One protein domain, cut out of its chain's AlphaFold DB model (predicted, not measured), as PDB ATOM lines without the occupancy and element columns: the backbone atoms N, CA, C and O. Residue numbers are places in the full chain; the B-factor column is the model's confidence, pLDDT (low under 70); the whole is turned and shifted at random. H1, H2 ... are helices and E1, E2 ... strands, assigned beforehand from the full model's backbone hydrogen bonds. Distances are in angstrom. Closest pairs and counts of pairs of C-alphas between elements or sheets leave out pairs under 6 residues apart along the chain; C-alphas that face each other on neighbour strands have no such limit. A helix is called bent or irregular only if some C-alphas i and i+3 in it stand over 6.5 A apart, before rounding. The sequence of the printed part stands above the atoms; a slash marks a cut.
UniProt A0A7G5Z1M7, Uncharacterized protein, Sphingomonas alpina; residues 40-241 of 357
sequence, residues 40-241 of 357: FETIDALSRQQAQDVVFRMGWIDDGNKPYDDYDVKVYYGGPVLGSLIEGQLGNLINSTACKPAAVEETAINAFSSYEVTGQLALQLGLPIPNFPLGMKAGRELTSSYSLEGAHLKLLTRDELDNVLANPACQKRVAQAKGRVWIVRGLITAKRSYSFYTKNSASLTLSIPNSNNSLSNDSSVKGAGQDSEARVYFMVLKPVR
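Overview. This is residues 40 to 241 of the 357 residues of an uncharacterized protein of Sphingomonas alpina (UniProt A0A7G5Z1M7). A long, bent and strongly twisted sheet runs the length of this domain, built along its longest strand E7, with E6 along one side of it and E10 and E9 one after the other on its other side. The short helices H3 and H4 sit by one end of the sheet, H1 lies beside the edge strand E1, and H2 stands up over E6 nearer the other end. The printed part has 202 residues, with four named helices and ten named strands in the order H1, E1 to E5, H2, E6, H3, H4, E7 to E10. The class is mixed, helices and strands, and the branched sheet's neighbour pairs are antiparallel. The whole is only just compact, close to loose, with a radius of gyration of the C-alphas of 19.9 A, and is elongated, spanning 65 by 35 by 28 A.

Arrangement. Start at H1, residues 43 to 57, which is on the sheet and at the sheet's level, with a height of 3.1 A. Its closest C-alpha pair with E1, residues 72 to 75, is Ala 51 and Val 73, 5.2 A apart. E1 is antiparallel to E10, residues 231 to 240; look at N 72 and O 237, within hydrogen-bond range at 2.8 A. E2, residues 85 to 87, forms a hairpin with E3, residues 92 to 94, where N 94 and O 85 are 2.8 A apart. On the other side of E2 lies E7, residues 181 to 199, antiparallel, with N 86 and O 182 at 2.8 A. E4, residues 106 to 108, and E5, residues 115 to 118, lie on one side of E6, residues 142 to 155, and E7 on the other side; these pairs are antiparallel, with N 107 and O 153 at 2.9 A, N 115 and O 146 at 2.8 A, and N 145 and O 195 at 2.8 A. H2, residues 119 to 124, has a height of 8.3 A over the sheet, lies over E6 and stands up from the sheet at 45 degrees; only just not over E5, it has 2 C-alphas falling there. H1 and H2 are close but not clearly touching, the closest C-alphas, of Ile 43 and Leu 121, being 6.6 A apart. H3, residues 158 to 166, and H4, residues 168 to 176, are close but not clearly touching, about perpendicular at 76 degrees, with C-alphas 165 and 171 closest at 6.2 A. H4 lies over E7 and, only just, with 3 C-alphas, over E2; it runs across E7 at 89 degrees on the local plane. E7 bends by 80 degrees at residue 185; its residues 181 to 190 pair with E10, where N 183 and O 238 are 2.9 A apart. Its residues 193 to 199 pair with E9, residues 220 to 226, where N 194 and O 225 are 2.9 A apart. E8, residues 214 to 216, forms a hairpin with E9, with N 214 and O 222 at 3.2 A. In H1, H2, H3 and H4 every O i to N i+4 pair is within hydrogen-bond range.

Along the chain. Find C-alpha 43 at (240.220, 193.417, 191.455); from there H1 runs 21.0 A to C-alpha 57. E6 covers 36.3 A, H3 12.0 A and H4 12.4 A. Then find C-alpha 181 at (221.142, 179.278, 191.484), where E7 begins and runs 46.9 A. E9 measures 20.9 A, and E10 runs 25.3 A to C-alpha 240 at (216.566, 181.838, 192.580).

Size, cuts and confidence. The two C-alphas farthest apart, of Pro 168 and Asn 217, are 66.0 A from each other. The printed part has no cut. Long links join H1 to E1, E3 to E4, H2 to E6 and E7 to E8. The mean pLDDT of the printed part is 77.1, and 51 residues are under 70, among them residues 128 to 141 and 199 to 220.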
ATOM      1  N   PHE A  40     242.765 201.744 193.765       78.50
ATOM      2  CA  PHE A  40     242.538 200.320 194.006       78.50
ATOM      3  C   PHE A  40     243.743 199.483 193.570       78.50
ATOM      4  O   PHE A  40     244.239 199.607 192.446       78.50
ATOM      5  N   GLU A  41     244.196 198.593 194.458       73.44
ATOM      6  CA  GLU A  41     245.321 197.681 194.202       73.44
ATOM      7  C   GLU A  41     244.868 196.262 193.797       73.44
ATOM      8  O   GLU A  41     245.657 195.517 193.220       73.44
ATOM      9  N   THR A  42     243.609 195.875 194.063       77.69
ATOM     10  CA  THR A  42     243.076 194.533 193.752       77.69
ATOM     11  C   THR A  42     241.734 194.581 193.024       77.69
ATOM     12  O   THR A  42     240.921 195.486 193.234       77.69
ATOM     13  N   ILE A  43     241.480 193.561 192.196       76.88
ATOM     14  CA  ILE A  43     240.220 193.417 191.455       76.88
ATOM     15  C   ILE A  43     239.017 193.256 192.388       76.88
ATOM     16  O   ILE A  43     237.957 193.804 192.104       76.88
ATOM     17  N   ASP A  44     239.185 192.576 193.524       74.81
ATOM     18  CA  ASP A  44     238.108 192.341 194.490       74.81
ATOM     19  C   ASP A  44     237.684 193.625 195.206       74.81
ATOM     20  O   ASP A  44     236.489 193.852 195.406       74.81
ATOM     21  N   ALA A  45     238.647 194.471 195.590       77.19
ATOM     22  CA  ALA A  45     238.361 195.746 196.241       77.19
ATOM     23  C   ALA A  45     237.636 196.696 195.283       77.19
ATOM     24  O   ALA A  45     236.593 197.246 195.636       77.19
ATOM     25  N   LEU A  46     238.145 196.813 194.052       82.44
ATOM     26  CA  LEU A  46     237.512 197.600 192.999       82.44
ATOM     27  C   LEU A  46     236.103 197.081 192.694       82.44
ATOM     28  O   LEU A  46     235.144 197.845 192.716       82.44
ATOM     29  N   SER A  47     235.960 195.773 192.475       79.81
ATOM     30  CA  SER A  47     234.674 195.165 192.122       79.81
ATOM     31  C   SER A  47     233.624 195.367 193.211       79.81
ATOM     32  O   SER A  47     232.461 195.645 192.919       79.81
ATOM     33  N   ARG A  48     234.032 195.265 194.482       80.19
ATOM     34  CA  ARG A  48     233.153 195.511 195.626       80.19
ATOM     35  C   ARG A  48     232.705 196.967 195.698       80.19
ATOM     36  O   ARG A  48     231.514 197.195 195.881       80.19
ATOM     37  N   GLN A  49     233.622 197.921 195.527       83.00
ATOM     38  CA  GLN A  49     233.269 199.342 195.530       83.00
ATOM     39  C   GLN A  49     232.295 199.666 194.396       83.00
ATOM     40  O   GLN A  49     231.271 200.299 194.616       83.00
ATOM     41  N   GLN A  50     232.569 199.180 193.187       83.69
ATOM     42  CA  GLN A  50     231.712 199.461 192.037       83.69
ATOM     43  C   GLN A  50     230.311 198.874 192.194       83.69
ATOM     44  O   GLN A  50     229.325 199.522 191.853       83.69
ATOM     45  N   ALA A  51     230.208 197.663 192.746       82.31
ATOM     46  CA  ALA A  51     228.923 197.073 193.089       82.31
ATOM     47  C   ALA A  51     228.162 197.933 194.115       82.31
ATOM     48  O   ALA A  51     226.967 198.168 193.945       82.31
ATOM     49  N   GLN A  52     228.849 198.439 195.142       81.62
ATOM     50  CA  GLN A  52     228.257 199.330 196.144       81.62
ATOM     51  C   GLN A  52     227.783 200.654 195.538       81.62
ATOM     52  O   GLN A  52     226.667 201.077 195.829       81.62
ATOM     53  N   ASP A  53     228.576 201.275 194.664       81.06
ATOM     54  CA  ASP A  53     228.213 202.532 194.004       81.06
ATOM     55  C   ASP A  53     226.963 202.372 193.130       81.06
ATOM     56  O   ASP A  53     226.083 203.238 193.151       81.06
ATOM     57  N   VAL A  54     226.842 201.246 192.415       81.75
ATOM     58  CA  VAL A  54     225.633 200.901 191.652       81.75
ATOM     59  C   VAL A  54     224.436 200.784 192.582       81.75
ATOM     60  O   VAL A  54     223.443 201.474 192.377       81.75
ATOM     61  N   VAL A  55     224.525 199.946 193.616       81.94
ATOM     62  CA  VAL A  55     223.426 199.735 194.572       81.94
ATOM     63  C   VAL A  55     222.980 201.064 195.188       81.94
ATOM     64  O   VAL A  55     221.797 201.401 195.189       81.94
ATOM     65  N   PHE A  56     223.936 201.868 195.640       79.31
ATOM     66  CA  PHE A  56     223.661 203.149 196.268       79.31
ATOM     67  C   PHE A  56     222.957 204.125 195.318       79.31
ATOM     68  O   PHE A  56     221.907 204.680 195.644       79.31
ATOM     69  N   ARG A  57     223.495 204.317 194.110       78.81
ATOM     70  CA  ARG A  57     222.953 205.287 193.145       78.81
ATOM     71  C   ARG A  57     221.633 204.853 192.528       78.81
ATOM     72  O   ARG A  57     220.856 205.710 192.116       78.81
ATOM     73  N   MET A  58     221.369 203.550 192.490       78.88
ATOM     74  CA  MET A  58     220.080 203.012 192.066       78.88
ATOM     75  C   MET A  58     219.003 203.106 193.160       78.88
ATOM     76  O   MET A  58     217.857 202.743 192.905       78.88
ATOM     77  N   GLY A  59     219.337 203.587 194.367       80.44
ATOM     78  CA  GLY A  59     218.397 203.638 195.493       80.44
ATOM     79  C   GLY A  59     217.995 202.245 195.980       80.44
ATOM     80  O   GLY A  59     216.915 202.045 196.528       80.44
ATOM     81  N   TRP A  60     218.858 201.264 195.741       80.94
ATOM     82  CA  TRP A  60     218.687 199.864 196.098       80.94
ATOM     83  C   TRP A  60     219.167 199.648 197.533       80.94
ATOM     84  O   TRP A  60     220.053 198.858 197.826       80.94
ATOM     85  N   ILE A  61     218.610 200.430 198.446       75.25
ATOM     86  CA  ILE A  61     218.942 200.392 199.864       75.25
ATOM     87  C   ILE A  61     217.652 200.403 200.681       75.25
ATOM     88  O   ILE A  61     216.661 201.013 200.274       75.25
ATOM     89  N   ASP A  62     217.655 199.686 201.798       73.31
ATOM     90  CA  ASP A  62     216.581 199.697 202.784       73.31
ATOM     91  C   ASP A  62     216.616 200.973 203.646       73.31
ATOM     92  O   ASP A  62     217.532 201.796 203.549       73.31
ATOM     93  N   ASP A  63     215.629 201.128 204.531       70.88
ATOM     94  CA  ASP A  63     215.537 202.263 205.466       70.88
ATOM     95  C   ASP A  63     216.745 202.359 206.429       70.88
ATOM     96  O   ASP A  63     216.937 203.371 207.104       70.88
ATOM     97  N   GLY A  64     217.571 201.311 206.504       70.88
ATOM     98  CA  GLY A  64     218.817 201.244 207.261       70.88
ATOM     99  C   GLY A  64     220.078 201.481 206.422       70.88
ATOM    100  O   GLY A  64     221.174 201.211 206.922       70.88
ATOM    101  N   ASN A  65     219.955 201.966 205.179       67.00
ATOM    102  CA  ASN A  65     221.045 202.130 204.207       67.00
ATOM    103  C   ASN A  65     221.798 200.828 203.876       67.00
ATOM    104  O   ASN A  65     222.962 200.864 203.464       67.00
ATOM    105  N   LYS A  66     221.170 199.665 204.055       68.56
ATOM    106  CA  LYS A  66     221.742 198.380 203.646       68.56
ATOM    107  C   LYS A  66     221.210 198.004 202.268       68.56
ATOM    108  O   LYS A  66     220.041 198.258 201.999       68.56
ATOM    109  N   PRO A  67     222.022 197.383 201.393       67.00
ATOM    110  CA  PRO A  67     221.503 196.761 200.182       67.00
ATOM    111  C   PRO A  67     220.331 195.845 200.535       67.00
ATOM    112  O   PRO A  67     220.433 195.103 201.515       67.00
ATOM    113  N   TYR A  68     219.240 195.876 199.768       67.19
ATOM    114  CA  TYR A  68     218.183 194.886 199.977       67.19
ATOM    115  C   TYR A  68     218.797 193.485 199.824       67.19
ATOM    116  O   TYR A  68     219.515 193.221 198.859       67.19
ATOM    117  N   ASP A  69     218.457 192.561 200.730       60.72
ATOM    118  CA  ASP A  69     218.904 191.150 200.705       60.72
ATOM    119  C   ASP A  69     218.478 190.392 199.431       60.72
ATOM    120  O   ASP A  69     218.744 189.203 199.234       60.72
ATOM    121  N   ASP A  70     217.739 191.078 198.573       63.19
ATOM    122  CA  ASP A  70     217.028 190.547 197.452       63.19
ATOM    123  C   ASP A  70     217.838 190.649 196.146       63.19
ATOM    124  O   ASP A  70     217.368 190.121 195.153       63.19
ATOM    125  N   TYR A  71     219.047 191.212 196.104       67.25
ATOM    126  CA  TYR A  71     219.944 191.098 194.941       67.25
ATOM    127  C   TYR A  71     221.423 191.209 195.331       67.25
ATOM    128  O   TYR A  71     221.782 191.719 196.385       67.25
ATOM    129  N   ASP A  72     222.294 190.731 194.446       76.19
ATOM    130  CA  ASP A  72     223.746 190.867 194.540       76.19
ATOM    131  C   ASP A  72     224.257 191.483 193.233       76.19
ATOM    132  O   ASP A  72     223.925 191.010 192.146       76.19
ATOM    133  N   VAL A  73     225.035 192.562 193.310       74.06
ATOM    134  CA  VAL A  73     225.643 193.181 192.125       74.06
ATOM    135  C   VAL A  73     227.060 192.650 191.990       74.06
ATOM    136  O   VAL A  73     227.883 192.786 192.894       74.06
ATOM    137  N   LYS A  74     227.355 192.038 190.844       78.69
ATOM    138  CA  LYS A  74     228.682 191.505 190.533       78.69
ATOM    139  C   LYS A  74     229.252 192.188 189.306       78.69
ATOM    140  O   LYS A  74     228.564 192.377 188.304       78.69
ATOM    141  N   VAL A  75     230.535 192.516 189.387       71.31
ATOM    142  CA  VAL A  75     231.311 192.959 188.230       71.31
ATOM    143  C   VAL A  75     231.592 191.747 187.365       71.31
ATOM    144  O   VAL A  75     232.001 190.700 187.869       71.31
ATOM    145  N   TYR A  76     231.323 191.869 186.073       75.75
ATOM    146  CA  TYR A  76     231.476 190.767 185.142       75.75
ATOM    147  C   TYR A  76     231.996 191.260 183.806       75.75
ATOM    148  O   TYR A  76     231.451 192.187 183.214       75.75
ATOM    149  N   TYR A  77     233.033 190.583 183.324       66.06
ATOM    150  CA  TYR A  77     233.684 190.864 182.054       66.06
ATOM    151  C   TYR A  77     233.441 189.675 181.121       66.06
ATOM    152  O   TYR A  77     234.196 188.708 181.104       66.06
ATOM    153  N   GLY A  78     232.331 189.700 180.389       61.09
ATOM    154  CA  GLY A  78     231.911 188.612 179.502       61.09
ATOM    155  C   GLY A  78     230.421 188.711 179.203       61.09
ATOM    156  O   GLY A  78     229.750 189.517 179.831       61.09
ATOM    157  N   GLY A  79     229.911 187.942 178.233       65.94
ATOM    158  CA  GLY A  79     228.581 188.118 177.630       65.94
ATOM    159  C   GLY A  79     227.468 187.165 178.095       65.94
ATOM    160  O   GLY A  79     226.973 186.391 177.276       65.94
ATOM    161  N   PRO A  80     227.025 187.198 179.364       77.38
ATOM    162  CA  PRO A  80     225.748 186.638 179.739       77.38
ATOM    163  C   PRO A  80     224.645 187.567 179.243       77.38
ATOM    164  O   PRO A  80     224.779 188.790 179.193       77.38
ATOM    165  N   VAL A  81     223.524 186.960 178.888       87.31
ATOM    166  CA  VAL A  81     222.305 187.682 178.532       87.31
ATOM    167  C   VAL A  81     221.371 187.724 179.737       87.31
ATOM    168  O   VAL A  81     221.469 186.885 180.636       87.31
ATOM    169  N   LEU A  82     220.452 188.686 179.774       90.00
ATOM    170  CA  LEU A  82     219.387 188.692 180.777       90.00
ATOM    171  C   LEU A  82     218.672 187.340 180.840       90.00
ATOM    172  O   LEU A  82     218.432 186.704 179.812       90.00
ATOM    173  N   GLY A  83     218.351 186.913 182.059       89.25
ATOM    174  CA  GLY A  83     217.733 185.618 182.317       89.25
ATOM    175  C   GLY A  83     218.704 184.437 182.364       89.25
ATOM    176  O   GLY A  83     218.294 183.328 182.693       89.25
ATOM    177  N   SER A  84     219.995 184.644 182.077       91.31
ATOM    178  CA  SER A  84     220.995 183.581 182.232       91.31
ATOM    179  C   SER A  84     221.040 183.086 183.677       91.31
ATOM    180  O   SER A  84     220.967 183.886 184.612       91.31
ATOM    181  N   LEU A  85     221.198 181.776 183.861       89.88
ATOM    182  CA  LEU A  85     221.345 181.173 185.182       89.88
ATOM    183  C   LEU A  85     222.829 180.981 185.516       89.88
ATOM    184  O   LEU A  85     223.628 180.613 184.656       89.88
ATOM    185  N   ILE A  86     223.193 181.208 186.771       87.69
ATOM    186  CA  ILE A  86     224.540 181.022 187.309       87.69
ATOM    187  C   ILE A  86     224.438 180.061 188.484       87.69
ATOM    188  O   ILE A  86     223.677 180.291 189.423       87.69
ATOM    189  N   GLU A  87     225.206 178.983 188.434       85.00
ATOM    190  CA  GLU A  87     225.260 177.996 189.507       85.00
ATOM    191  C   GLU A  87     226.444 178.250 190.447       85.00
ATOM    192  O   GLU A  87     227.567 178.518 190.012       85.00
ATOM    193  N   GLY A  88     226.194 178.118 191.753       74.62
ATOM    194  CA  GLY A  88     227.209 178.268 192.791       74.62
ATOM    195  C   GLY A  88     227.516 179.728 193.124       74.62
ATOM    196  O   GLY A  88     226.734 180.630 192.829       74.62
ATOM    197  N   GLN A  89     228.638 179.968 193.809       57.16
ATOM    198  CA  GLN A  89     229.031 181.334 194.159       57.16
ATOM    199  C   GLN A  89     229.626 182.096 192.969       57.16
ATOM    200  O   GLN A  89     229.397 183.297 192.895       57.16
ATOM    201  N   LEU A  90     230.336 181.442 192.039       57.53
ATOM    202  CA  LEU A  90     231.064 182.126 190.961       57.53
ATOM    203  C   LEU A  90     231.463 181.187 189.794       57.53
ATOM    204  O   LEU A  90     232.615 180.776 189.733       57.53
ATOM    205  N   GLY A  91     230.606 180.904 188.805       60.50
ATOM    206  CA  GLY A  91     231.189 180.776 187.450       60.50
ATOM    207  C   GLY A  91     230.585 179.813 186.442       60.50
ATOM    208  O   GLY A  91     230.897 179.955 185.263       60.50
ATOM    209  N   ASN A  92     229.705 178.889 186.826       73.12
ATOM    210  CA  ASN A  92     229.078 178.040 185.815       73.12
ATOM    211  C   ASN A  92     227.851 178.751 185.254       73.12
ATOM    212  O   ASN A  92     226.750 178.667 185.802       73.12
ATOM    213  N   LEU A  93     228.068 179.488 184.161       78.44
ATOM    214  CA  LEU A  93     226.985 180.024 183.354       78.44
ATOM    215  C   LEU A  93     226.217 178.851 182.741       78.44
ATOM    216  O   LEU A  93     226.693 178.177 181.826       78.44
ATOM    217  N   ILE A  94     225.002 178.630 183.222       79.56
ATOM    218  CA  ILE A  94     224.051 177.729 182.591       79.56
ATOM    219  C   ILE A  94     223.412 178.535 181.463       79.56
ATOM    220  O   ILE A  94     222.366 179.170 181.621       79.56
ATOM    221  N   ASN A  95     224.099 178.566 180.322       65.81
ATOM    222  CA  ASN A  95     223.627 179.285 179.151       65.81
ATOM    223  C   ASN A  95     222.388 178.563 178.602       65.81
ATOM    224  O   ASN A  95     222.479 177.524 177.947       65.81
ATOM    225  N   SER A  96     221.209 179.066 178.958       68.50
ATOM    226  CA  SER A  96     219.935 178.490 178.562       68.50
ATOM    227  C   SER A  96     218.992 179.586 178.115       68.50
ATOM    228  O   SER A  96     218.721 180.537 178.842       68.50
ATOM    229  N   THR A  97     218.422 179.407 176.930       82.56
ATOM    230  CA  THR A  97     217.335 180.253 176.433       82.56
ATOM    231  C   THR A  97     216.028 180.036 177.197       82.56
ATOM    232  O   THR A  97     215.104 180.826 177.039       82.56
ATOM    233  N   ALA A  98     215.941 179.003 178.043       86.69
ATOM    234  CA  ALA A  98     214.724 178.635 178.761       86.69
ATOM    235  C   ALA A  98     214.256 179.701 179.762       86.69
ATOM    236  O   ALA A  98     213.062 179.819 180.001       86.69
ATOM    237  N   CYS A  99     215.193 180.471 180.318       91.00
ATOM    238  CA  CYS A  99     214.923 181.562 181.252       91.00
ATOM    239  C   CYS A  99     215.098 182.939 180.598       91.00
ATOM    240  O   CYS A  99     215.246 183.941 181.292       91.00
ATOM    241  N   LYS A 100     215.136 183.015 179.265       91.88
ATOM    242  CA  LYS A 100     215.309 184.295 178.579       91.88
ATOM    243  C   LYS A 100     214.003 185.102 178.674       91.88
ATOM    244  O   LYS A 100     212.960 184.580 178.281       91.88
ATOM    245  N   PRO A 101     214.040 186.355 179.155       90.75
ATOM    246  CA  PRO A 101     212.866 187.216 179.166       90.75
ATOM    247  C   PRO A 101     212.445 187.617 177.749       90.75
ATOM    248  O   PRO A 101     213.209 187.487 176.784       90.75
ATOM    249  N   ALA A 102     211.234 188.166 177.648       89.19
ATOM    250  CA  ALA A 102     210.840 188.978 176.503       89.19
ATOM    251  C   ALA A 102     211.759 190.213 176.366       89.19
ATOM    252  O   ALA A 102     212.675 190.413 177.164       89.19
ATOM    253  N   ALA A 103     211.550 191.026 175.326       88.62
ATOM    254  CA  ALA A 103     212.300 192.271 175.173       88.62
ATOM    255  C   ALA A 103     212.168 193.127 176.444       88.62
ATOM    256  O   ALA A 103     211.059 193.349 176.921       88.62
ATOM    257  N   VAL A 104     213.307 193.557 176.988       90.12
ATOM    258  CA  VAL A 104     213.388 194.377 178.202       90.12
ATOM    259  C   VAL A 104     213.853 195.762 177.799       90.12
ATOM    260  O   VAL A 104     214.837 195.892 177.062       90.12
ATOM    261  N   GLU A 105     213.155 196.771 178.306       89.06
ATOM    262  CA  GLU A 105     213.491 198.170 178.079       89.06
ATOM    263  C   GLU A 105     214.869 198.526 178.650       89.06
ATOM    264  O   GLU A 105     215.324 198.003 179.673       89.06
ATOM    265  N   GLU A 106     215.545 199.441 177.962       91.19
ATOM    266  CA  GLU A 106     216.877 199.911 178.316       91.19
ATOM    267  C   GLU A 106     216.797 201.347 178.829       91.19
ATOM    268  O   GLU A 106     216.288 202.237 178.154       91.19
ATOM    269  N   THR A 107     217.309 201.588 180.034       88.50
ATOM    270  CA  THR A 107     217.260 202.906 180.679       88.50
ATOM    271  C   THR A 107     218.666 203.461 180.843       88.50
ATOM    272  O   THR A 107     219.538 202.787 181.383       88.50
ATOM    273  N   ALA A 108     218.904 204.695 180.397       88.19
ATOM    274  CA  ALA A 108     220.169 205.378 180.655       88.19
ATOM    275  C   ALA A 108     220.337 205.642 182.161       88.19
ATOM    276  O   ALA A 108     219.411 206.115 182.821       88.19
ATOM    277  N   ILE A 109     221.521 205.357 182.701       83.88
ATOM    278  CA  ILE A 109     221.839 205.526 184.121       83.88
ATOM    279  C   ILE A 109     223.140 206.305 184.307       83.88
ATOM    280  O   ILE A 109     224.092 206.172 183.542       83.88
ATOM    281  N   ASN A 110     223.206 207.099 185.377       78.50
ATOM    282  CA  ASN A 110     224.422 207.798 185.794       78.50
ATOM    283  C   ASN A 110     224.924 207.226 187.129       78.50
ATOM    284  O   ASN A 110     224.828 207.851 188.190       78.50
ATOM    285  N   ALA A 111     225.393 205.978 187.069       70.69
ATOM    286  CA  ALA A 111     225.748 205.191 188.247       70.69
ATOM    287  C   ALA A 111     227.259 205.138 188.546       70.69
ATOM    288  O   ALA A 111     227.656 204.551 189.545       70.69
ATOM    289  N   PHE A 112     228.122 205.731 187.716       76.56
ATOM    290  CA  PHE A 112     229.563 205.471 187.804       76.56
ATOM    291  C   PHE A 112     230.389 206.741 187.951       76.56
ATOM    292  O   PHE A 112     230.218 207.712 187.218       76.56
ATOM    293  N   SER A 113     231.313 206.709 188.905       75.62
ATOM    294  CA  SER A 113     232.419 207.658 189.018       75.62
ATOM    295  C   SER A 113     233.624 207.215 188.183       75.62
ATOM    296  O   SER A 113     233.619 206.165 187.539       75.62
ATOM    297  N   SER A 114     234.669 208.043 188.189       82.19
ATOM    298  CA  SER A 114     236.001 207.622 187.766       82.19
ATOM    299  C   SER A 114     236.705 206.882 188.910       82.19
ATOM    300  O   SER A 114     236.609 207.309 190.061       82.19
ATOM    301  N   TYR A 115     237.406 205.797 188.585       83.44
ATOM    302  CA  TYR A 115     238.189 204.970 189.501       83.44
ATOM    303  C   TYR A 115     239.663 205.044 189.117       83.44
ATOM    304  O   TYR A 115     239.987 204.976 187.930       83.44
ATOM    305  N   GLU A 116     240.548 205.138 190.107       83.69
ATOM    306  CA  GLU A 116     241.993 205.055 189.895       83.69
ATOM    307  C   GLU A 116     242.501 203.671 190.303       83.69
ATOM    308  O   GLU A 116     242.116 203.116 191.328       83.69
ATOM    309  N   VAL A 117     243.345 203.076 189.471       80.38
ATOM    310  CA  VAL A 117     243.856 201.715 189.626       80.38
ATOM    311  C   VAL A 117     245.360 201.695 189.388       80.38
ATOM    312  O   VAL A 117     245.907 202.502 188.629       80.38
ATOM    313  N   THR A 118     246.042 200.748 190.023       80.38
ATOM    314  CA  THR A 118     247.465 200.508 189.759       80.38
ATOM    315  C   THR A 118     247.685 199.900 188.373       80.38
ATOM    316  O   THR A 118     246.791 199.274 187.801       80.38
ATOM    317  N   GLY A 119     248.903 200.023 187.841       74.62
ATOM    318  CA  GLY A 119     249.278 199.454 186.544       74.62
ATOM    319  C   GLY A 119     249.004 197.951 186.394       74.62
ATOM    320  O   GLY A 119     248.508 197.514 185.357       74.62
ATOM    321  N   GLN A 120     249.271 197.153 187.434       73.75
ATOM    322  CA  GLN A 120     248.987 195.714 187.411       73.75
ATOM    323  C   GLN A 120     247.483 195.424 187.333       73.75
ATOM    324  O   GLN A 120     247.064 194.547 186.577       73.75
ATOM    325  N   LEU A 121     246.662 196.171 188.076       76.50
ATOM    326  CA  LEU A 121     245.211 196.028 188.012       76.50
ATOM    327  C   LEU A 121     244.662 196.529 186.668       76.50
ATOM    328  O   LEU A 121     243.789 195.891 186.089       76.50
ATOM    329  N   ALA A 122     245.219 197.610 186.116       78.25
ATOM    330  CA  ALA A 122     244.865 198.105 184.786       78.25
ATOM    331  C   ALA A 122     245.054 197.028 183.702       78.25
ATOM    332  O   ALA A 122     244.160 196.831 182.879       78.25
ATOM    333  N   LEU A 123     246.160 196.273 183.753       75.31
ATOM    334  CA  LEU A 123     246.387 195.120 182.873       75.31
ATOM    335  C   LEU A 123     245.326 194.034 183.045       75.31
ATOM    336  O   LEU A 123     244.800 193.534 182.054       75.31
ATOM    337  N   GLN A 124     244.997 193.673 184.288       75.88
ATOM    338  CA  GLN A 124     243.975 192.658 184.576       75.88
ATOM    339  C   GLN A 124     242.590 193.067 184.065       75.88
ATOM    340  O   GLN A 124     241.812 192.223 183.630       75.88
ATOM    341  N   LEU A 125     242.300 194.368 184.070       75.25
ATOM    342  CA  LEU A 125     241.081 194.943 183.513       75.25
ATOM    343  C   LEU A 125     241.103 195.025 181.978       75.25
ATOM    344  O   LEU A 125     240.121 195.460 181.374       75.25
ATOM    345  N   GLY A 126     242.210 194.662 181.324       75.12
ATOM    346  CA  GLY A 126     242.386 194.845 179.886       75.12
ATOM    347  C   GLY A 126     242.332 196.318 179.478       75.12
ATOM    348  O   GLY A 126     241.835 196.635 178.395       75.12
ATOM    349  N   LEU A 127     242.761 197.227 180.361       75.75
ATOM    350  CA  LEU A 127     243.031 198.605 179.974       75.75
ATOM    351  C   LEU A 127     244.330 198.604 179.169       75.75
ATOM    352  O   LEU A 127     245.306 197.976 179.595       75.75
ATOM    353  N   PRO A 128     244.376 199.279 178.012       66.56
ATOM    354  CA  PRO A 128     245.612 199.356 177.273       66.56
ATOM    355  C   PRO A 128     246.586 200.206 178.074       66.56
ATOM    356  O   PRO A 128     246.303 201.350 178.435       66.56
ATOM    357  N   ILE A 129     247.737 199.619 178.355       66.25
ATOM    358  CA  ILE A 129     248.850 200.305 178.978       66.25
ATOM    359  C   ILE A 129     250.072 200.185 178.061       66.25
ATOM    360  O   ILE A 129     250.120 199.279 177.223       66.25
ATOM    361  N   PRO A 130     251.051 201.092 178.175       63.31
ATOM    362  CA  PRO A 130     252.297 200.984 177.431       63.31
ATOM    363  C   PRO A 130     252.967 199.611 177.604       63.31
ATOM    364  O   PRO A 130     252.963 199.051 178.703       63.31
ATOM    365  N   ASN A 131     253.611 199.101 176.550       57.81
ATOM    366  CA  ASN A 131     254.454 197.915 176.672       57.81
ATOM    367  C   ASN A 131     255.702 198.276 177.484       57.81
ATOM    368  O   ASN A 131     256.537 199.068 177.047       57.81
ATOM    369  N   PHE A 132     255.831 197.686 178.669       55.25
ATOM    370  CA  PHE A 132     257.046 197.793 179.465       55.25
ATOM    371  C   PHE A 132     258.119 196.837 178.915       55.25
ATOM    372  O   PHE A 132     257.802 195.680 178.625       55.25
ATOM    373  N   PRO A 133     259.388 197.269 178.789       51.56
ATOM    374  CA  PRO A 133     260.503 196.363 178.534       51.56
ATOM    375  C   PRO A 133     260.524 195.211 179.552       51.56
ATOM    376  O   PRO A 133     260.270 195.421 180.742       51.56
ATOM    377  N   LEU A 134     260.845 193.995 179.094       38.97
ATOM    378  CA  LEU A 134     260.990 192.809 179.947       38.97
ATOM    379  C   LEU A 134     261.920 193.122 181.136       38.97
ATOM    380  O   LEU A 134     263.080 193.471 180.942       38.97
ATOM    381  N   GLY A 135     261.402 193.010 182.364       40.91
ATOM    382  CA  GLY A 135     262.142 193.283 183.607       40.91
ATOM    383  C   GLY A 135     261.690 194.532 184.372       40.91
ATOM    384  O   GLY A 135     261.929 194.619 185.577       40.91
ATOM    385  N   MET A 136     260.960 195.453 183.736       47.12
ATOM    386  CA  MET A 136     260.249 196.513 184.453       47.12
ATOM    387  C   MET A 136     258.955 195.950 185.046       47.12
ATOM    388  O   MET A 136     258.057 195.513 184.327       47.12
ATOM    389  N   LYS A 137     258.837 195.956 186.377       49.62
ATOM    390  CA  LYS A 137     257.556 195.670 187.030       49.62
ATOM    391  C   LYS A 137     256.633 196.851 186.740       49.62
ATOM    392  O   LYS A 137     257.025 197.983 187.011       49.62
ATOM    393  N   ALA A 138     255.426 196.600 186.230       50.62
ATOM    394  CA  ALA A 138     254.332 197.574 186.221       50.62
ATOM    395  C   ALA A 138     253.972 197.908 187.684       50.62
ATOM    396  O   ALA A 138     253.052 197.340 188.267       50.62
ATOM    397  N   GLY A 139     254.820 198.706 188.329       51.31
ATOM    398  CA  GLY A 139     254.770 199.017 189.747       51.31
ATOM    399  C   GLY A 139     253.841 200.188 190.049       51.31
ATOM    400  O   GLY A 139     253.112 200.674 189.185       51.31
ATOM    401  N   ARG A 140     253.929 200.669 191.294       52.72
ATOM    402  CA  ARG A 140     253.186 201.814 191.860       52.72
ATOM    403  C   ARG A 140     253.341 203.142 191.099       52.72
ATOM    404  O   ARG A 140     252.631 204.088 191.410       52.72
ATOM    405  N   GLU A 141     254.254 203.219 190.136       63.44
ATOM    406  CA  GLU A 141     254.542 204.429 189.353       63.44
ATOM    407  C   GLU A 141     253.630 204.603 188.128       63.44
ATOM    408  O   GLU A 141     253.591 205.689 187.552       63.44
ATOM    409  N   LEU A 142     252.881 203.558 187.745       70.75
ATOM    410  CA  LEU A 142     251.818 203.647 186.745       70.75
ATOM    411  C   LEU A 142     250.467 203.734 187.460       70.75
ATOM    412  O   LEU A 142     250.004 202.756 188.056       70.75
ATOM    413  N   THR A 143     249.824 204.892 187.342       74.12
ATOM    414  CA  THR A 143     248.429 205.079 187.746       74.12
ATOM    415  C   THR A 143     247.579 205.184 186.492       74.12
ATOM    416  O   THR A 143     247.863 205.983 185.595       74.12
ATOM    417  N   SER A 144     246.527 204.377 186.439       81.75
ATOM    418  CA  SER A 144     245.504 204.467 185.407       81.75
ATOM    419  C   SER A 144     244.201 204.905 186.048       81.75
ATOM    420  O   SER A 144     243.843 204.435 187.121       81.75
ATOM    421  N   SER A 145     243.468 205.783 185.389       84.44
ATOM    422  CA  SER A 145     242.097 206.114 185.748       84.44
ATOM    423  C   SER A 145     241.163 205.617 184.663       84.44
ATOM    424  O   SER A 145     241.499 205.674 183.480       84.44
ATOM    425  N   TYR A 146     239.972 205.172 185.040       85.00
ATOM    426  CA  TYR A 146     238.917 204.909 184.073       85.00
ATOM    427  C   TYR A 146     237.544 205.304 184.607       85.00
ATOM    428  O   TYR A 146     237.335 205.389 185.814       85.00
ATOM    429  N   SER A 147     236.614 205.577 183.705       86.50
ATOM    430  CA  SER A 147     235.204 205.855 183.978       86.50
ATOM    431  C   SER A 147     234.332 205.030 183.037       86.50
ATOM    432  O   SER A 147     234.810 204.491 182.035       86.50
ATOM    433  N   LEU A 148     233.050 204.914 183.373       87.19
ATOM    434  CA  LEU A 148     232.048 204.282 182.523       87.19
ATOM    435  C   LEU A 148     231.084 205.350 182.018       87.19
ATOM    436  O   LEU A 148     230.363 205.968 182.798       87.19
ATOM    437  N   GLU A 149     231.107 205.571 180.711       88.31
ATOM    438  CA  GLU A 149     230.331 206.597 180.023       88.31
ATOM    439  C   GLU A 149     229.162 205.982 179.260       88.31
ATOM    440  O   GLU A 149     229.246 204.850 178.769       88.31
ATOM    441  N   GLY A 150     228.072 206.750 179.151       88.50
ATOM    442  CA  GLY A 150     226.862 206.324 178.447       88.50
ATOM    443  C   GLY A 150     226.322 205.008 178.996       88.50
ATOM    444  O   GLY A 150     226.060 204.090 178.225       88.50
ATOM    445  N   ALA A 151     226.258 204.874 180.323       90.62
ATOM    446  CA  ALA A 151     225.828 203.631 180.932       90.62
ATOM    447  C   ALA A 151     224.319 203.425 180.761       90.62
ATOM    448  O   ALA A 151     223.522 204.341 180.971       90.62
ATOM    449  N   HIS A 152     223.930 202.203 180.427       92.00
ATOM    450  CA  HIS A 152     222.548 201.784 180.279       92.00
ATOM    451  C   HIS A 152     222.274 200.549 181.131       92.00
ATOM    452  O   HIS A 152     223.103 199.648 181.244       92.00
ATOM    453  N   LEU A 153     221.097 200.514 181.743       91.31
ATOM    454  CA  LEU A 153     220.600 199.412 182.544       91.31
ATOM    455  C   LEU A 153     219.440 198.743 181.813       91.31
ATOM    456  O   LEU A 153     218.443 199.391 181.497       91.31
ATOM    457  N   LYS A 154     219.542 197.429 181.637       93.62
ATOM    458  CA  LYS A 154     218.391 196.565 181.362       93.62
ATOM    459  C   LYS A 154     218.105 195.783 182.625       93.62
ATOM    460  O   LYS A 154     218.978 195.044 183.078       93.62
ATOM    461  N   LEU A 155     216.926 195.950 183.208       91.19
ATOM    462  CA  LEU A 155     216.566 195.320 184.473       91.19
ATOM    463  C   LEU A 155     215.180 194.709 184.371       91.19
ATOM    464  O   LEU A 155     214.227 195.406 184.045       91.19
ATOM    465  N   LEU A 156     215.070 193.435 184.735       88.62
ATOM    466  CA  LEU A 156     213.779 192.792 184.905       88.62
ATOM    467  C   LEU A 156     213.058 193.375 186.119       88.62
ATOM    468  O   LEU A 156     213.540 193.304 187.265       88.62
ATOM    469  N   THR A 157     211.867 193.898 185.859       86.62
ATOM    470  CA  THR A 157     210.875 194.179 186.890       86.62
ATOM    471  C   THR A 157     210.526 192.898 187.646       86.62
ATOM    472  O   THR A 157     210.891 191.784 187.259       86.62
ATOM    473  N   ARG A 158     209.841 193.054 188.779       80.81
ATOM    474  CA  ARG A 158     209.387 191.904 189.563       80.81
ATOM    475  C   ARG A 158     208.472 191.002 188.733       80.81
ATOM    476  O   ARG A 158     208.735 189.812 188.655       80.81
ATOM    477  N   ASP A 159     207.491 191.587 188.055       83.50
ATOM    478  CA  ASP A 159     206.509 190.835 187.276       83.50
ATOM    479  C   ASP A 159     207.154 190.129 186.075       83.50
ATOM    480  O   ASP A 159     206.860 188.969 185.804       83.50
ATOM    481  N   GLU A 160     208.082 190.783 185.370       89.38
ATOM    482  CA  GLU A 160     208.822 190.141 184.274       89.38
ATOM    483  C   GLU A 160     209.682 188.982 184.773       89.38
ATOM    484  O   GLU A 160     209.722 187.927 184.141       89.38
ATOM    485  N   LEU A 161     210.363 189.159 185.907       89.06
ATOM    486  CA  LEU A 161     211.148 188.097 186.518       89.06
ATOM    487  C   LEU A 161     210.256 186.925 186.952       89.06
ATOM    488  O   LEU A 161     210.594 185.777 186.668       89.06
ATOM    489  N   ASP A 162     209.126 187.207 187.598       86.88
ATOM    490  CA  ASP A 162     208.165 186.191 188.028       86.88
ATOM    491  C   ASP A 162     207.616 185.430 186.810       86.88
ATOM    492  O   ASP A 162     207.564 184.202 186.825       86.88
ATOM    493  N   ASN A 163     207.332 186.121 185.701       87.50
ATOM    494  CA  ASN A 163     206.929 185.501 184.438       87.50
ATOM    495  C   ASN A 163     208.027 184.610 183.832       87.50
ATOM    496  O   ASN A 163     207.736 183.515 183.345       87.50
ATOM    497  N   VAL A 164     209.293 185.038 183.876       91.81
ATOM    498  CA  VAL A 164     210.429 184.207 183.439       91.81
ATOM    499  C   VAL A 164     210.536 182.943 184.287       91.81
ATOM    500  O   VAL A 164     210.703 181.849 183.747       91.81
ATOM    501  N   LEU A 165     210.427 183.076 185.608       90.62
ATOM    502  CA  LEU A 165     210.541 181.960 186.545       90.62
ATOM    503  C   LEU A 165     209.297 181.059 186.555       90.62
ATOM    504  O   LEU A 165     209.396 179.893 186.929       90.62
ATOM    505  N   ALA A 166     208.142 181.554 186.106       88.75
ATOM    506  CA  ALA A 166     206.936 180.759 185.889       88.75
ATOM    507  C   ALA A 166     207.025 179.871 184.635       88.75
ATOM    508  O   ALA A 166     206.238 178.937 184.489       88.75
ATOM    509  N   ASN A 167     207.984 180.117 183.732       89.94
ATOM    510  CA  ASN A 167     208.170 179.295 182.541       89.94
ATOM    511  C   ASN A 167     208.594 177.860 182.930       89.94
ATOM    512  O   ASN A 167     209.675 177.685 183.506       89.94
ATOM    513  N   PRO A 168     207.831 176.812 182.553       90.81
ATOM    514  CA  PRO A 168     208.149 175.430 182.921       90.81
ATOM    515  C   PRO A 168     209.536 174.963 182.456       90.81
ATOM    516  O   PRO A 168     210.207 174.186 183.140       90.81
ATOM    517  N   ALA A 169     210.006 175.451 181.303       90.12
ATOM    518  CA  ALA A 169     211.343 175.142 180.812       90.12
ATOM    519  C   ALA A 169     212.424 175.777 181.699       90.12
ATOM    520  O   ALA A 169     213.439 175.133 181.970       90.12
ATOM    521  N   CYS A 170     212.199 177.009 182.172       91.38
ATOM    522  CA  CYS A 170     213.094 177.672 183.115       91.38
ATOM    523  C   CYS A 170     213.123 176.926 184.452       91.38
ATOM    524  O   CYS A 170     214.197 176.548 184.918       91.38
ATOM    525  N   GLN A 171     211.956 176.605 185.018       90.50
ATOM    526  CA  GLN A 171     211.843 175.857 186.275       90.50
ATOM    527  C   GLN A 171     212.583 174.523 186.221       90.50
ATOM    528  O   GLN A 171     213.365 174.212 187.117       90.50
ATOM    529  N   LYS A 172     212.415 173.765 185.131       89.81
ATOM    530  CA  LYS A 172     213.143 172.510 184.916       89.81
ATOM    531  C   LYS A 172     214.659 172.714 184.950       89.81
ATOM    532  O   LYS A 172     215.365 171.880 185.508       89.81
ATOM    533  N   ARG A 173     215.172 173.805 184.371       89.00
ATOM    534  CA  ARG A 173     216.611 174.117 184.387       89.00
ATOM    535  C   ARG A 173     217.104 174.506 185.768       89.00
ATOM    536  O   ARG A 173     218.146 174.007 186.179       89.00
ATOM    537  N   VAL A 174     216.351 175.331 186.489       89.00
ATOM    538  CA  VAL A 174     216.687 175.670 187.875       89.00
ATOM    539  C   VAL A 174     216.684 174.402 188.746       89.00
ATOM    540  O   VAL A 174     217.568 174.243 189.578       89.00
ATOM    541  N   ALA A 175     215.768 173.455 188.505       86.94
ATOM    542  CA  ALA A 175     215.627 172.223 189.297       86.94
ATOM    543  C   ALA A 175     216.762 171.227 189.063       86.94
ATOM    544  O   ALA A 175     217.060 170.401 189.919       86.94
ATOM    545  N   GLN A 176     217.383 171.295 187.888       86.31
ATOM    546  CA  GLN A 176     218.520 170.459 187.521       86.31
ATOM    547  C   GLN A 176     219.849 170.976 188.075       86.31
ATOM    548  O   GLN A 176     220.842 170.248 188.026       86.31
ATOM    549  N   ALA A 177     219.890 172.211 188.582       84.12
ATOM    550  CA  ALA A 177     221.086 172.749 189.205       84.12
ATOM    551  C   ALA A 177     221.336 172.075 190.564       84.12
ATOM    552  O   ALA A 177     220.430 171.861 191.367       84.12
ATOM    553  N   LYS A 178     222.594 171.747 190.831       74.69
ATOM    554  CA  LYS A 178     223.088 171.007 191.996       74.69
ATOM    555  C   LYS A 178     223.434 171.915 193.182       74.69
ATOM    556  O   LYS A 178     224.140 171.492 194.096       74.69
ATOM    557  N   GLY A 179     222.971 173.163 193.189       77.25
ATOM    558  CA  GLY A 179     223.321 174.132 194.220       77.25
ATOM    559  C   GLY A 179     222.470 175.395 194.189       77.25
ATOM    560  O   GLY A 179     221.395 175.433 193.597       77.25
ATOM    561  N   ARG A 180     222.960 176.452 194.849       82.75
ATOM    562  CA  ARG A 180     222.313 177.768 194.775       82.75
ATOM    563  C   ARG A 180     222.391 178.276 193.342       82.75
ATOM    564  O   ARG A 180     223.478 178.312 192.767       82.75
ATOM    565  N   VAL A 181     221.248 178.689 192.813       87.44
ATOM    566  CA  VAL A 181     221.142 179.278 191.484       87.44
ATOM    567  C   VAL A 181     220.902 180.767 191.629       87.44
ATOM    568  O   VAL A 181     220.128 181.211 192.476       87.44
ATOM    569  N   TRP A 182     221.555 181.536 190.780       89.19
ATOM    570  CA  TRP A 182     221.297 182.950 190.589       89.19
ATOM    571  C   TRP A 182     220.803 183.166 189.170       89.19
ATOM    572  O   TRP A 182     221.246 182.485 188.250       89.19
ATOM    573  N   ILE A 183     219.903 184.117 188.981       90.81
ATOM    574  CA  ILE A 183     219.504 184.580 187.655       90.81
ATOM    575  C   ILE A 183     220.053 185.979 187.426       90.81
ATOM    576  O   ILE A 183     220.022 186.828 188.323       90.81
ATOM    577  N   VAL A 184     220.555 186.219 186.217       92.00
ATOM    578  CA  VAL A 184     220.952 187.546 185.750       92.00
ATOM    579  C   VAL A 184     219.683 188.362 185.517       92.00
ATOM    580  O   VAL A 184     219.068 188.309 184.453       92.00
ATOM    581  N   ARG A 185     219.270 189.089 186.556       91.12
ATOM    582  CA  ARG A 185     218.077 189.942 186.573       91.12
ATOM    583  C   ARG A 185     218.318 191.270 185.866       91.12
ATOM    584  O   ARG A 185     217.384 191.848 185.320       91.12
ATOM    585  N   GLY A 186     219.551 191.763 185.902       91.75
ATOM    586  CA  GLY A 186     219.924 193.037 185.308       91.75
ATOM    587  C   GLY A 186     221.296 192.993 184.655       91.75
ATOM    588  O   GLY A 186     222.169 192.244 185.092       91.75
ATOM    589  N   LEU A 187     221.481 193.817 183.629       92.56
ATOM    590  CA  LEU A 187     222.754 194.051 182.957       92.56
ATOM    591  C   LEU A 187     223.004 195.546 182.867       92.56
ATOM    592  O   LEU A 187     222.109 196.295 182.477       92.56
ATOM    593  N   ILE A 188     224.232 195.953 183.175       90.88
ATOM    594  CA  ILE A 188     224.686 197.315 182.924       90.88
ATOM    595  C   ILE A 188     225.721 197.299 181.811       90.88
ATOM    596  O   ILE A 188     226.775 196.666 181.942       90.88
ATOM    597  N   THR A 189     225.409 198.005 180.731       92.19
ATOM    598  CA  THR A 189     226.285 198.232 179.586       92.19
ATOM    599  C   THR A 189     226.847 199.646 179.635       92.19
ATOM    600  O   THR A 189     226.165 200.567 180.065       92.19
ATOM    601  N   ALA A 190     228.100 199.840 179.237       91.25
ATOM    602  CA  ALA A 190     228.724 201.165 179.166       91.25
ATOM    603  C   ALA A 190     229.935 201.138 178.229       91.25
ATOM    604  O   ALA A 190     230.374 200.062 177.827       91.25
ATOM    605  N   LYS A 191     230.505 202.301 177.903       90.31
ATOM    606  CA  LYS A 191     231.848 202.405 177.303       90.31
ATOM    607  C   LYS A 191     232.849 202.791 178.383       90.31
ATOM    608  O   LYS A 191     232.562 203.706 179.152       90.31
ATOM    609  N   ARG A 192     234.033 202.171 178.438       88.56
ATOM    610  CA  ARG A 192     235.101 202.726 179.284       88.56
ATOM    611  C   ARG A 192     235.786 203.874 178.583       88.56
ATOM    612  O   ARG A 192     236.204 203.721 177.441       88.56
ATOM    613  N   SER A 193     235.976 204.960 179.313       87.44
ATOM    614  CA  SER A 193     236.976 205.980 179.016       87.44
ATOM    615  C   SER A 193     238.123 205.791 180.000       87.44
ATOM    616  O   SER A 193     237.881 205.533 181.179       87.44
ATOM    617  N   TYR A 194     239.367 205.824 179.536       87.38
ATOM    618  CA  TYR A 194     240.533 205.580 180.379       87.38
ATOM    619  C   TYR A 194     241.674 206.530 180.045       87.38
ATOM    620  O   TYR A 194     241.827 206.998 178.918       87.38
ATOM    621  N   SER A 195     242.519 206.765 181.039       84.25
ATOM    622  CA  SER A 195     243.795 207.445 180.883       84.25
ATOM    623  C   SER A 195     244.836 206.829 181.796       84.25
ATOM    624  O   SER A 195     244.508 206.305 182.856       84.25
ATOM    625  N   PHE A 196     246.096 206.909 181.405       83.19
ATOM    626  CA  PHE A 196     247.209 206.457 182.223       83.19
ATOM    627  C   PHE A 196     248.312 207.502 182.253       83.19
ATOM    628  O   PHE A 196     248.490 208.294 181.321       83.19
ATOM    629  N   TYR A 197     249.060 207.480 183.346       80.06
ATOM    630  CA  TYR A 197     250.200 208.344 183.574       80.06
ATOM    631  C   TYR A 197     251.326 207.556 184.233       80.06
ATOM    632  O   TYR A 197     251.100 206.838 185.207       80.06
ATOM    633  N   THR A 198     252.541 207.713 183.710       74.12
ATOM    634  CA  THR A 198     253.757 207.164 184.316       74.12
ATOM    635  C   THR A 198     254.890 208.186 184.297       74.12
ATOM    636  O   THR A 198     255.051 208.928 183.322       74.12
ATOM    637  N   LYS A 199     255.662 208.228 185.386       68.88
ATOM    638  CA  LYS A 199     256.906 209.004 185.520       68.88
ATOM    639  C   LYS A 199     258.109 208.102 185.214       68.88
ATOM    640  O   LYS A 199     258.031 206.897 185.407       68.88
ATOM    641  N   ASN A 200     259.223 208.688 184.770       63.28
ATOM    642  CA  ASN A 200     260.492 208.001 184.471       63.28
ATOM    643  C   ASN A 200     260.420 206.993 183.305       63.28
ATOM    644  O   ASN A 200     260.933 205.878 183.373       63.28
ATOM    645  N   SER A 201     259.808 207.392 182.193       58.75
ATOM    646  CA  SER A 201     259.486 206.526 181.057       58.75
ATOM    647  C   SER A 201     260.590 206.391 179.999       58.75
ATOM    648  O   SER A 201     260.270 206.195 178.827       58.75
ATOM    649  N   ALA A 202     261.869 206.529 180.369       53.12
ATOM    650  CA  ALA A 202     262.997 206.745 179.445       53.12
ATOM    651  C   ALA A 202     263.228 205.648 178.370       53.12
ATOM    652  O   ALA A 202     264.114 205.788 177.534       53.12
ATOM    653  N   SER A 203     262.432 204.575 178.349       53.09
ATOM    654  CA  SER A 203     262.515 203.470 177.382       53.09
ATOM    655  C   SER A 203     261.156 202.876 176.964       53.09
ATOM    656  O   SER A 203     261.102 201.760 176.448       53.09
ATOM    657  N   LEU A 204     260.041 203.583 177.186       56.06
ATOM    658  CA  LEU A 204     258.700 203.056 176.904       56.06
ATOM    659  C   LEU A 204     258.245 203.306 175.462       56.06
ATOM    660  O   LEU A 204     258.015 204.446 175.058       56.06
ATOM    661  N   THR A 205     258.028 202.223 174.713       53.28
ATOM    662  CA  THR A 205     257.412 202.260 173.380       53.28
ATOM    663  C   THR A 205     255.907 202.027 173.500       53.28
ATOM    664  O   THR A 205     255.448 200.989 173.982       53.28
ATOM    665  N   LEU A 206     255.118 203.005 173.055       52.56
ATOM    666  CA  LEU A 206     253.659 202.965 173.086       52.56
ATOM    667  C   LEU A 206     253.101 202.469 171.749       52.56
ATOM    668  O   LEU A 206     253.066 203.216 170.778       52.56
ATOM    669  N   SER A 207     252.602 201.235 171.730       51.00
ATOM    670  CA  SER A 207     251.809 200.702 170.616       51.00
ATOM    671  C   SER A 207     250.410 200.354 171.118       51.00
ATOM    672  O   SER A 207     250.102 199.189 171.351       51.00
ATOM    673  N   ILE A 208     249.574 201.374 171.332       53.97
ATOM    674  CA  ILE A 208     248.154 201.196 171.663       53.97
ATOM    675  C   ILE A 208     247.323 201.573 170.424       53.97
ATOM    676  O   ILE A 208     247.465 202.688 169.919       53.97
ATOM    677  N   PRO A 209     246.464 200.677 169.908       47.03
ATOM    678  CA  PRO A 209     245.535 201.012 168.832       47.03
ATOM    679  C   PRO A 209     244.549 202.111 169.272       47.03
ATOM    680  O   PRO A 209     243.952 202.001 170.339       47.03
ATOM    681  N   ASN A 210     244.337 203.136 168.434       51.25
ATOM    682  CA  ASN A 210     243.329 204.202 168.610       51.25
ATOM    683  C   ASN A 210     243.491 205.134 169.834       51.25
ATOM    684  O   ASN A 210     242.504 205.676 170.329       51.25
ATOM    685  N   SER A 211     244.712 205.358 170.320       52.53
ATOM    686  CA  SER A 211     244.980 206.261 171.453       52.53
ATOM    687  C   SER A 211     245.636 207.581 171.031       52.53
ATOM    688  O   SER A 211     246.608 207.571 170.272       52.53
ATOM    689  N   ASN A 212     245.185 208.702 171.605       55.91
ATOM    690  CA  ASN A 212     245.873 209.995 171.517       55.91
ATOM    691  C   ASN A 212     247.022 210.018 172.537       55.91
ATOM    692  O   ASN A 212     246.850 210.448 173.679       55.91
ATOM    693  N   ASN A 213     248.186 209.506 172.144       55.81
ATOM    694  CA  ASN A 213     249.355 209.454 173.020       55.81
ATOM    695  C   ASN A 213     250.185 210.728 172.885       55.81
ATOM    696  O   ASN A 213     250.459 211.179 171.775       55.81
ATOM    697  N   SER A 214     250.631 211.278 174.014       53.28
ATOM    698  CA  SER A 214     251.612 212.364 174.024       53.28
ATOM    699  C   SER A 214     252.777 212.000 174.938       53.28
ATOM    700  O   SER A 214     252.601 211.625 176.100       53.28
ATOM    701  N   LEU A 215     253.984 212.084 174.385       54.59
ATOM    702  CA  LEU A 215     255.217 212.085 175.159       54.59
ATOM    703  C   LEU A 215     255.452 213.517 175.628       54.59
ATOM    704  O   LEU A 215     255.450 214.445 174.822       54.59
ATOM    705  N   SER A 216     255.615 213.696 176.935       52.41
ATOM    706  CA  SER A 216     256.026 214.982 177.494       52.41
ATOM    707  C   SER A 216     257.539 214.995 177.706       52.41
ATOM    708  O   SER A 216     258.130 213.958 178.009       52.41
ATOM    709  N   ASN A 217     258.151 216.175 177.584       53.19
ATOM    710  CA  ASN A 217     259.601 216.369 177.706       53.19
ATOM    711  C   ASN A 217     260.171 215.970 179.084       53.19
ATOM    712  O   ASN A 217     261.378 215.795 179.219       53.19
ATOM    713  N   ASP A 218     259.317 215.752 180.088       58.34
ATOM    714  CA  ASP A 218     259.700 215.471 181.477       58.34
ATOM    715  C   ASP A 218     259.911 213.973 181.772       58.34
ATOM    716  O   ASP A 218     259.712 213.518 182.897       58.34
ATOM    717  N   SER A 219     260.264 213.164 180.763       65.19
ATOM    718  CA  SER A 219     260.341 211.693 180.888       65.19
ATOM    719  C   SER A 219     259.054 211.083 181.455       65.19
ATOM    720  O   SER A 219     259.094 210.122 182.226       65.19
ATOM    721  N   SER A 220     257.904 211.673 181.119       67.50
ATOM    722  CA  SER A 220     256.600 211.180 181.544       67.50
ATOM    723  C   SER A 220     255.722 210.881 180.338       67.50
ATOM    724  O   SER A 220     255.711 211.621 179.344       67.50
ATOM    725  N   VAL A 221     254.996 209.776 180.432       70.00
ATOM    726  CA  VAL A 221     254.147 209.259 179.363       70.00
ATOM    727  C   VAL A 221     252.694 209.343 179.804       70.00
ATOM    728  O   VAL A 221     252.324 208.858 180.877       70.00
ATOM    729  N   LYS A 222     251.878 209.971 178.952       75.75
ATOM    730  CA  LYS A 222     250.428 210.084 179.104       75.75
ATOM    731  C   LYS A 222     249.745 209.480 177.890       75.75
ATOM    732  O   LYS A 222     250.120 209.760 176.750       75.75
ATOM    733  N   GLY A 223     248.701 208.710 178.140       75.00
ATOM    734  CA  GLY A 223     247.793 208.271 177.094       75.00
ATOM    735  C   GLY A 223     246.371 208.222 177.608       75.00
ATOM    736  O   GLY A 223     246.127 208.125 178.812       75.00
ATOM    737  N   ALA A 224     245.438 208.334 176.677       81.75
ATOM    738  CA  ALA A 224     244.017 208.224 176.935       81.75
ATOM    739  C   ALA A 224     243.325 207.562 175.746       81.75
ATOM    740  O   ALA A 224     243.817 207.610 174.613       81.75
ATOM    741  N   GLY A 225     242.179 206.953 176.013       83.62
ATOM    742  CA  GLY A 225     241.364 206.319 174.994       83.62
ATOM    743  C   GLY A 225     239.993 205.926 175.521       83.62
ATOM    744  O   GLY A 225     239.663 206.131 176.689       83.62
ATOM    745  N   GLN A 226     239.195 205.358 174.627       86.00
ATOM    746  CA  GLN A 226     237.838 204.925 174.919       86.00
ATOM    747  C   GLN A 226     237.557 203.605 174.203       86.00
ATOM    748  O   GLN A 226     238.089 203.353 173.119       86.00
ATOM    749  N   ASP A 227     236.724 202.756 174.798       84.88
ATOM    750  CA  ASP A 227     236.200 201.584 174.101       84.88
ATOM    751  C   ASP A 227     235.356 202.030 172.891       84.88
ATOM    752  O   ASP A 227     234.541 202.954 172.980       84.88
ATOM    753  N   SER A 228     235.517 201.354 171.752       84.44
ATOM    754  CA  SER A 228     234.766 201.668 170.526       84.44
ATOM    755  C   SER A 228     233.260 201.423 170.691       84.44
ATOM    756  O   SER A 228     232.431 202.201 170.207       84.44
ATOM    757  N   GLU A 229     232.900 200.379 171.435       87.38
ATOM    758  CA  GLU A 229     231.530 199.911 171.638       87.38
ATOM    759  C   GLU A 229     231.218 199.702 173.116       87.38
ATOM    760  O   GLU A 229     232.107 199.417 173.921       87.38
ATOM    761  N   ALA A 230     229.937 199.835 173.464       89.56
ATOM    762  CA  ALA A 230     229.477 199.545 174.812       89.56
ATOM    763  C   ALA A 230     229.528 198.037 175.087       89.56
ATOM    764  O   ALA A 230     229.200 197.219 174.228       89.56
ATOM    765  N   ARG A 231     229.923 197.667 176.303       88.88
ATOM    766  CA  ARG A 231     230.039 196.276 176.759       88.88
ATOM    767  C   ARG A 231     229.336 196.104 178.093       88.88
ATOM    768  O   ARG A 231     229.126 197.082 178.802       88.88
ATOM    769  N   VAL A 232     228.980 194.869 178.440       88.00
ATOM    770  CA  VAL A 232     228.464 194.532 179.775       88.00
ATOM    771  C   VAL A 232     229.601 194.643 180.794       88.00
ATOM    772  O   VAL A 232     230.642 194.018 180.606       88.00
ATOM    773  N   TYR A 233     229.381 195.420 181.858       85.00
ATOM    774  CA  TYR A 233     230.318 195.580 182.982       85.00
ATOM    775  C   TYR A 233     229.790 195.006 184.291       85.00
ATOM    776  O   TYR A 233     230.566 194.519 185.114       85.00
ATOM    777  N   PHE A 234     228.473 195.063 184.498       87.00
ATOM    778  CA  PHE A 234     227.855 194.579 185.726       87.00
ATOM    779  C   PHE A 234     226.676 193.680 185.427       87.00
ATOM    780  O   PHE A 234     225.901 193.917 184.496       87.00
ATOM    781  N   MET A 235     226.520 192.693 186.297       89.06
ATOM    782  CA  MET A 235     225.317 191.894 186.413       89.06
ATOM    783  C   MET A 235     224.645 192.181 187.744       89.06
ATOM    784  O   MET A 235     225.291 192.226 188.792       89.06
ATOM    785  N   VAL A 236     223.328 192.298 187.694       88.38
ATOM    786  CA  VAL A 236     222.473 192.289 188.875       88.38
ATOM    787  C   VAL A 236     221.923 190.881 189.000       88.38
ATOM    788  O   VAL A 236     221.187 190.411 188.129       88.38
ATOM    789  N   LEU A 237     222.323 190.189 190.054       88.69
ATOM    790  CA  LEU A 237     221.974 188.805 190.311       88.69
ATOM    791  C   LEU A 237     220.854 188.735 191.337       88.69
ATOM    792  O   LEU A 237     220.874 189.415 192.358       88.69
ATOM    793  N   LYS A 238     219.887 187.862 191.079       88.12
ATOM    794  CA  LYS A 238     218.825 187.520 192.019       88.12
ATOM    795  C   LYS A 238     218.998 186.058 192.417       88.12
ATOM    796  O   LYS A 238     219.085 185.226 191.510       88.12
ATOM    797  N   PRO A 239     219.048 185.702 193.714       85.88
ATOM    798  CA  PRO A 239     219.070 184.298 194.078       85.88
ATOM    799  C   PRO A 239     217.717 183.693 193.705       85.88
ATOM    800  O   PRO A 239     216.670 184.191 194.121       85.88
ATOM    801  N   VAL A 240     217.747 182.625 192.916       86.44
ATOM    802  CA  VAL A 240     216.566 181.838 192.580       86.44
ATOM    803  C   VAL A 240     216.524 180.668 193.536       86.44
ATOM    804  O   VAL A 240     217.416 179.819 193.571       86.44
ATOM    805  N   ARG A 241     215.464 180.624 194.329       75.88
ATOM    806  CA  ARG A 241     215.094 179.420 195.050       75.88
ATOM    807  C   ARG A 241     213.928 178.843 194.282       75.88
ATOM    808  O   ARG A 241     212.900 179.499 194.155       75.88
TER     809      ARG A 241